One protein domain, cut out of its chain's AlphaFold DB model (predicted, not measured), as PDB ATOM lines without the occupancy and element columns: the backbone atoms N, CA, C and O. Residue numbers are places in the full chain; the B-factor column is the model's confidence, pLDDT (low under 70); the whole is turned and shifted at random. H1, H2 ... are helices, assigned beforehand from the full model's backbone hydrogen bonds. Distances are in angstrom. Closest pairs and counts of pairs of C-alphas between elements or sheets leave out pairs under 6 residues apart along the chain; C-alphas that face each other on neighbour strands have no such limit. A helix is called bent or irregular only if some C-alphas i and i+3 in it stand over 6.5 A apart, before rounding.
ATOM      1  N   ALA A  32      -8.191  16.880   4.287       71.88
ATOM      2  CA  ALA A  32      -7.537  18.007   4.965       71.88
ATOM      3  C   ALA A  32      -6.053  18.171   4.561       71.88
ATOM      4  O   ALA A  32      -5.511  19.279   4.570       71.88
ATOM      5  N   CYS A  33      -5.408  17.082   4.124       72.25
ATOM      6  CA  CYS A  33      -4.051  17.103   3.579       72.25
ATOM      7  C   CYS A  33      -3.939  17.868   2.248       72.25
ATOM      8  O   CYS A  33      -2.888  18.435   1.968       72.25
ATOM      9  N   ALA A  34      -5.017  17.984   1.463       73.38
ATOM     10  CA  ALA A  34      -5.004  18.669   0.169       73.38
ATOM     11  C   ALA A  34      -4.821  20.195   0.277       73.38
ATOM     12  O   ALA A  34      -4.593  20.858  -0.736       73.38
ATOM     13  N   ALA A  35      -4.956  20.771   1.475       77.94
ATOM     14  CA  ALA A  35      -4.594  22.161   1.757       77.94
ATOM     15  C   ALA A  35      -3.118  22.312   2.180       77.94
ATOM     16  O   ALA A  35      -2.574  23.410   2.134       77.94
ATOM     17  N   ASN A  36      -2.462  21.211   2.557       78.06
ATOM     18  CA  ASN A  36      -1.129  21.178   3.154       78.06
ATOM     19  C   ASN A  36      -0.175  20.250   2.382       78.06
ATOM     20  O   ASN A  36       0.719  19.658   2.975       78.06
ATOM     21  N   VAL A  37      -0.341  20.116   1.060       77.88
ATOM     22  CA  VAL A  37       0.385  19.131   0.229       77.88
ATOM     23  C   VAL A  37       1.900  19.179   0.450       77.88
ATOM     24  O   VAL A  37       2.500  18.148   0.720       77.88
ATOM     25  N   LYS A  38       2.502  20.376   0.493       76.31
ATOM     26  CA  LYS A  38       3.946  20.552   0.748       76.31
ATOM     27  C   LYS A  38       4.409  19.980   2.092       76.31
ATOM     28  O   LYS A  38       5.522  19.477   2.195       76.31
ATOM     29  N   LEU A  39       3.577  20.078   3.132       79.00
ATOM     30  CA  LEU A  39       3.878  19.513   4.450       79.00
ATOM     31  C   LEU A  39       3.896  17.983   4.380       79.00
ATOM     32  O   LEU A  39       4.778  17.352   4.951       79.00
ATOM     33  N   PHE A  40       2.935  17.397   3.666       78.56
ATOM     34  CA  PHE A  40       2.831  15.951   3.500       78.56
ATOM     35  C   PHE A  40       3.937  15.400   2.598       78.56
ATOM     36  O   PHE A  40       4.559  14.412   2.970       78.56
ATOM     37  N   GLU A  41       4.279  16.094   1.511       78.62
ATOM     38  CA  GLU A  41       5.419  15.747   0.656       78.62
ATOM     39  C   GLU A  41       6.737  15.768   1.434       78.62
ATOM     40  O   GLU A  41       7.538  14.846   1.332       78.62
ATOM     41  N   GLN A  42       6.951  16.782   2.279       77.38
ATOM     42  CA  GLN A  42       8.133  16.842   3.139       77.38
ATOM     43  C   GLN A  42       8.160  15.698   4.151       77.38
ATOM     44  O   GLN A  42       9.227  15.169   4.441       77.38
ATOM     45  N   VAL A  43       7.019  15.317   4.722       74.56
ATOM     46  CA  VAL A  43       6.986  14.241   5.718       74.56
ATOM     47  C   VAL A  43       7.148  12.856   5.074       74.56
ATOM     48  O   VAL A  43       7.770  11.993   5.691       74.56
ATOM     49  N   GLU A  44       6.622  12.653   3.865       72.31
ATOM     50  CA  GLU A  44       6.618  11.370   3.148       72.31
ATOM     51  C   GLU A  44       7.886  11.136   2.308       72.31
ATOM     52  O   GLU A  44       8.436  10.039   2.347       72.31
ATOM     53  N   PHE A  45       8.389  12.162   1.613       66.50
ATOM     54  CA  PHE A  45       9.477  12.046   0.629       66.50
ATOM     55  C   PHE A  45      10.795  12.709   1.051       66.50
ATOM     56  O   PHE A  45      11.705  12.819   0.233       66.50
ATOM     57  N   SER A  46      10.949  13.171   2.298       63.56
ATOM     58  CA  SER A  46      12.259  13.693   2.713       63.56
ATOM     59  C   SER A  46      13.315  12.590   2.695       63.56
ATOM     60  O   SER A  46      13.254  11.650   3.485       63.56
ATOM     61  N   GLU A  47      14.358  12.787   1.887       56.88
ATOM     62  CA  GLU A  47      15.593  11.981   1.871       56.88
ATOM     63  C   GLU A  47      16.421  12.112   3.173       56.88
ATOM     64  O   GLU A  47      17.498  11.534   3.305       56.88
ATOM     65  N   GLY A  48      15.925  12.860   4.165       64.38
ATOM     66  CA  GLY A  48      16.582  13.118   5.443       64.38
ATOM     67  C   GLY A  48      15.621  13.188   6.641       64.38
ATOM     68  O   GLY A  48      14.403  13.040   6.503       64.38
ATOM     69  N   PRO A  49      16.149  13.402   7.861       63.00
ATOM     70  CA  PRO A  49      15.342  13.446   9.073       63.00
ATOM     71  C   PRO A  49      14.399  14.656   9.072       63.00
ATOM     72  O   PRO A  49      14.797  15.788   9.335       63.00
ATOM     73  N   VAL A  50      13.116  14.390   8.827       72.69
ATOM     74  CA  VAL A  50      12.040  15.380   8.948       72.69
ATOM     75  C   VAL A  50      11.981  15.914  10.385       72.69
ATOM     76  O   VAL A  50      11.900  15.106  11.322       72.69
ATOM     77  N   PRO A  51      11.948  17.246  10.590       79.75
ATOM     78  CA  PRO A  51      11.801  17.831  11.915       79.75
ATOM     79  C   PRO A  51      10.568  17.283  12.640       79.75
ATOM     80  O   PRO A  51       9.471  17.226  12.082       79.75
ATOM     81  N   TYR A  52      10.725  16.922  13.915       77.94
ATOM     82  CA  TYR A  52       9.640  16.356  14.725       77.94
ATOM     83  C   TYR A  52       8.391  17.256  14.757       77.94
ATOM     84  O   TYR A  52       7.269  16.760  14.685       77.94
ATOM     85  N   ALA A  53       8.591  18.578  14.760       79.00
ATOM     86  CA  ALA A  53       7.518  19.567  14.684       79.00
ATOM     87  C   ALA A  53       6.651  19.419  13.418       79.00
ATOM     88  O   ALA A  53       5.430  19.487  13.504       79.00
ATOM     89  N   LYS A  54       7.260  19.130  12.260       79.31
ATOM     90  CA  LYS A  54       6.548  18.950  10.984       79.31
ATOM     91  C   LYS A  54       5.735  17.656  10.952       79.31
ATOM     92  O   LYS A  54       4.627  17.629  10.423       79.31
ATOM     93  N   ARG A  55       6.235  16.594  11.593       76.06
ATOM     94  CA  ARG A  55       5.480  15.340  11.774       76.06
ATOM     95  C   ARG A  55       4.285  15.513  12.707       76.06
ATOM     96  O   ARG A  55       3.227  14.954  12.442       76.06
ATOM     97  N   LEU A  56       4.453  16.282  13.782       81.25
ATOM     98  CA  LEU A  56       3.377  16.653  14.704       81.25
ATOM     99  C   LEU A  56       2.276  17.444  13.992       81.25
ATOM    100  O   LEU A  56       1.101  17.119  14.134       81.25
ATOM    101  N   GLU A  57       2.671  18.436  13.196       81.62
ATOM    102  CA  GLU A  57       1.767  19.266  12.399       81.62
ATOM    103  C   GLU A  57       0.955  18.410  11.413       81.62
ATOM    104  O   GLU A  57      -0.273  18.472  11.390       81.62
ATOM    105  N   ALA A  58       1.615  17.519  10.668       79.62
ATOM    106  CA  ALA A  58       0.934  16.642   9.719       79.62
ATOM    107  C   ALA A  58       0.017  15.612  10.408       79.62
ATOM    108  O   ALA A  58      -1.084  15.343   9.924       79.62
ATOM    109  N   ALA A  59       0.426  15.074  11.563       79.94
ATOM    110  CA  ALA A  59      -0.406  14.174  12.361       79.94
ATOM    111  C   ALA A  59      -1.675  14.872  12.879       79.94
ATOM    112  O   ALA A  59      -2.755  14.284  12.822       79.94
ATOM    113  N   ALA A  60      -1.573  16.133  13.310       81.88
ATOM    114  CA  ALA A  60      -2.729  16.923  13.734       81.88
ATOM    115  C   ALA A  60      -3.728  17.134  12.582       81.88
ATOM    116  O   ALA A  60      -4.929  16.955  12.776       81.88
ATOM    117  N   VAL A  61      -3.235  17.415  11.367       81.75
ATOM    118  CA  VAL A  61      -4.076  17.532  10.159       81.75
ATOM    119  C   VAL A  61      -4.761  16.203   9.814       81.75
ATOM    120  O   VAL A  61      -5.924  16.191   9.408       81.75
ATOM    121  N   CYS A  62      -4.075  15.068   9.990       77.38
ATOM    122  CA  CYS A  62      -4.688  13.747   9.833       77.38
ATOM    123  C   CYS A  62      -5.782  13.484  10.878       77.38
ATOM    124  O   CYS A  62      -6.816  12.904  10.544       77.38
ATOM    125  N   ASP A  63      -5.569  13.884  12.133       77.50
ATOM    126  CA  ASP A  63      -6.529  13.660  13.218       77.50
ATOM    127  C   ASP A  63      -7.776  14.552  13.094       77.50
ATOM    128  O   ASP A  63      -8.867  14.099  13.442       77.50
ATOM    129  N   SER A  64      -7.649  15.761  12.535       76.06
ATOM    130  CA  SER A  64      -8.776  16.660  12.248       76.06
ATOM    131  C   SER A  64      -9.481  16.370  10.918       76.06
ATOM    132  O   SER A  64     -10.441  17.057  10.568       76.06
ATOM    133  N   CYS A  65      -9.000  15.402  10.131       74.62
ATOM    134  CA  CYS A  65      -9.571  15.106   8.824       74.62
ATOM    135  C   CYS A  65     -10.931  14.400   8.988       74.62
ATOM    136  O   CYS A  65     -10.976  13.301   9.547       74.62
ATOM    137  N   PRO A  66     -12.037  14.947   8.446       69.38
ATOM    138  CA  PRO A  66     -13.362  14.320   8.539       69.38
ATOM    139  C   PRO A  66     -13.436  12.969   7.808       69.38
ATOM    140  O   PRO A  66     -14.365  12.194   8.000       69.38
ATOM    141  N   LEU A  67     -12.418  12.666   7.000       68.81
ATOM    142  CA  LEU A  67     -12.296  11.471   6.172       68.81
ATOM    143  C   LEU A  67     -11.306  10.435   6.692       68.81
ATOM    144  O   LEU A  67     -10.893   9.525   5.977       68.81
ATOM    145  N   ARG A  68     -10.953  10.543   7.972       64.69
ATOM    146  CA  ARG A  68     -10.002   9.671   8.668       64.69
ATOM    147  C   ARG A  68     -10.320   8.173   8.582       64.69
ATOM    148  O   ARG A  68      -9.400   7.372   8.689       64.69
ATOM    149  N   ALA A  69     -11.584   7.791   8.387       62.91
ATOM    150  CA  ALA A  69     -12.000   6.389   8.275       62.91
ATOM    151  C   ALA A  69     -11.791   5.778   6.873       62.91
ATOM    152  O   ALA A  69     -11.851   4.559   6.742       62.91
ATOM    153  N   GLY A  70     -11.569   6.600   5.838       62.06
ATOM    154  CA  GLY A  70     -11.572   6.162   4.435       62.06
ATOM    155  C   GLY A  70     -10.227   6.223   3.706       62.06
ATOM    156  O   GLY A  70     -10.122   5.685   2.608       62.06
ATOM    157  N   TYR A  71      -9.195   6.854   4.277       65.81
ATOM    158  CA  TYR A  71      -7.887   6.972   3.623       65.81
ATOM    159  C   TYR A  71      -6.875   5.947   4.151       65.81
ATOM    160  O   TYR A  71      -6.701   5.790   5.356       65.81
ATOM    161  N   GLY A  72      -6.156   5.295   3.229       63.59
ATOM    162  CA  GLY A  72      -5.096   4.322   3.531       63.59
ATOM    163  C   GLY A  72      -3.774   4.932   4.016       63.59
ATOM    164  O   GLY A  72      -2.840   4.194   4.317       63.59
ATOM    165  N   PHE A  73      -3.683   6.263   4.102       66.94
ATOM    166  CA  PHE A  73      -2.482   6.984   4.516       66.94
ATOM    167  C   PHE A  73      -2.724   7.763   5.811       66.94
ATOM    168  O   PHE A  73      -3.655   8.567   5.910       66.94
ATOM    169  N   ARG A  74      -1.856   7.552   6.808       69.88
ATOM    170  CA  ARG A  74      -1.910   8.257   8.092       69.88
ATOM    171  C   ARG A  74      -0.513   8.487   8.654       69.88
ATOM    172  O   ARG A  74       0.194   7.538   8.986       69.88
ATOM    173  N   ILE A  75      -0.167   9.752   8.877       70.94
ATOM    174  CA  ILE A  75       1.028  10.111   9.642       70.94
ATOM    175  C   ILE A  75       0.689   9.957  11.123       70.94
ATOM    176  O   ILE A  75      -0.187  10.635  11.656       70.94
ATOM    177  N   THR A  76       1.364   9.024  11.789       66.75
ATOM    178  CA  THR A  76       1.212   8.802  13.228       66.75
ATOM    179  C   THR A  76       2.384   9.426  13.974       66.75
ATOM    180  O   THR A  76       3.545   9.260  13.600       66.75
ATOM    181  N   ASN A  77       2.096  10.118  15.076       64.06
ATOM    182  CA  ASN A  77       3.121  10.641  15.978       64.06
ATOM    183  C   ASN A  77       3.651   9.531  16.902       64.06
ATOM    184  O   ASN A  77       3.605   9.630  18.129       64.06
ATOM    185  N   SER A  78       4.114   8.423  16.326       53.16
ATOM    186  CA  SER A  78       4.814   7.438  17.133       53.16
ATOM    187  C   SER A  78       6.212   7.992  17.425       53.16
ATOM    188  O   SER A  78       7.038   8.164  16.532       53.16
ATOM    189  N   ARG A  79       6.522   8.241  18.704       52.12
ATOM    190  CA  ARG A  79       7.906   8.451  19.178       52.12
ATOM    191  C   ARG A  79       8.805   7.225  18.943       52.12
ATOM    192  O   ARG A  79       9.954   7.201  19.381       52.12
TER     193      ARG A  79
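What this domain is: This is residues 32 to 79 of the 86 residues of an uncharacterized protein of Streptomyces sp. 8K308 (UniProt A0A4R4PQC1). What is the main picture? The longest helix, H3, has two shorter helices, the single turn H1 and the longer H2, on one side of it, H1 touching its later part and H2 crossing its earlier part steeply; after H3 a stretch with no named element, residues 64 to 79, folds back past the helices to the end of the printed part. What is it made of, and how large is it? The printed part has 48 residues with three named helices, in the order H1, H2, H3, and no named strand, and its class is all helix. It is compact, with a radius of gyration of the C-alphas of 10.3 A and spans of 29 by 22 by 16 A.

How they stand to each other: What touches the longest helix in its earlier part? H3, residues 52 to 63, touches H2, residues 37 to 45, with its residues 54 to 58 alone, and the closest C-alphas, those of Val 43 and Arg 55, are 6.3 A apart. The two run opposite ways at a steep tilt of 63 degrees. What touches it farther along? H3 touches H1, residues 32 to 35, with its residues 58 to 62 alone; the closest C-alphas, those of Ala 32 and Val 61, are 6.3 A apart. How do the two shorter helices stand to each other? H1 and H2 are close but not clearly touching: their closest C-alphas, those of Cys 33 and Phe 40, are 7.0 A apart. What do the backbone N and O atoms show? In H2 and H3 every O i to N i+4 pair is within hydrogen-bond range. H1 is too short for such a pair, but its one O i to N i+3 pair is within range.

Where its parts are: Where is the longest helix? H3 runs from C-alpha 52 at (9.640, 16.356, 14.725) to C-alpha 63 at (-6.529, 13.660, 13.218), 16.5 A from first to last C-alpha. Where are the other two? H2, residues 37 to 45, is 11.5 A long. H1 begins with C-alpha 32 at (-7.537, 18.007, 4.965); it is neither bent nor irregular, but only just: C-alphas 32 and 35 are 6.0 A apart.

The domain as a whole: How far does it reach? The two C-alphas farthest apart, those of Gly 48 and Pro 66, are 30.1 A apart. Are there cuts or long links? The printed part has no cut; the link from H1 to H2, one residue, is tight, and the link from H2 to H3, six residues, is short. Where is confidence low? The mean pLDDT of the printed part is 72.1, and 18 residues are under 70: residues 45 to 49, 66 to 74 and 76 to 79.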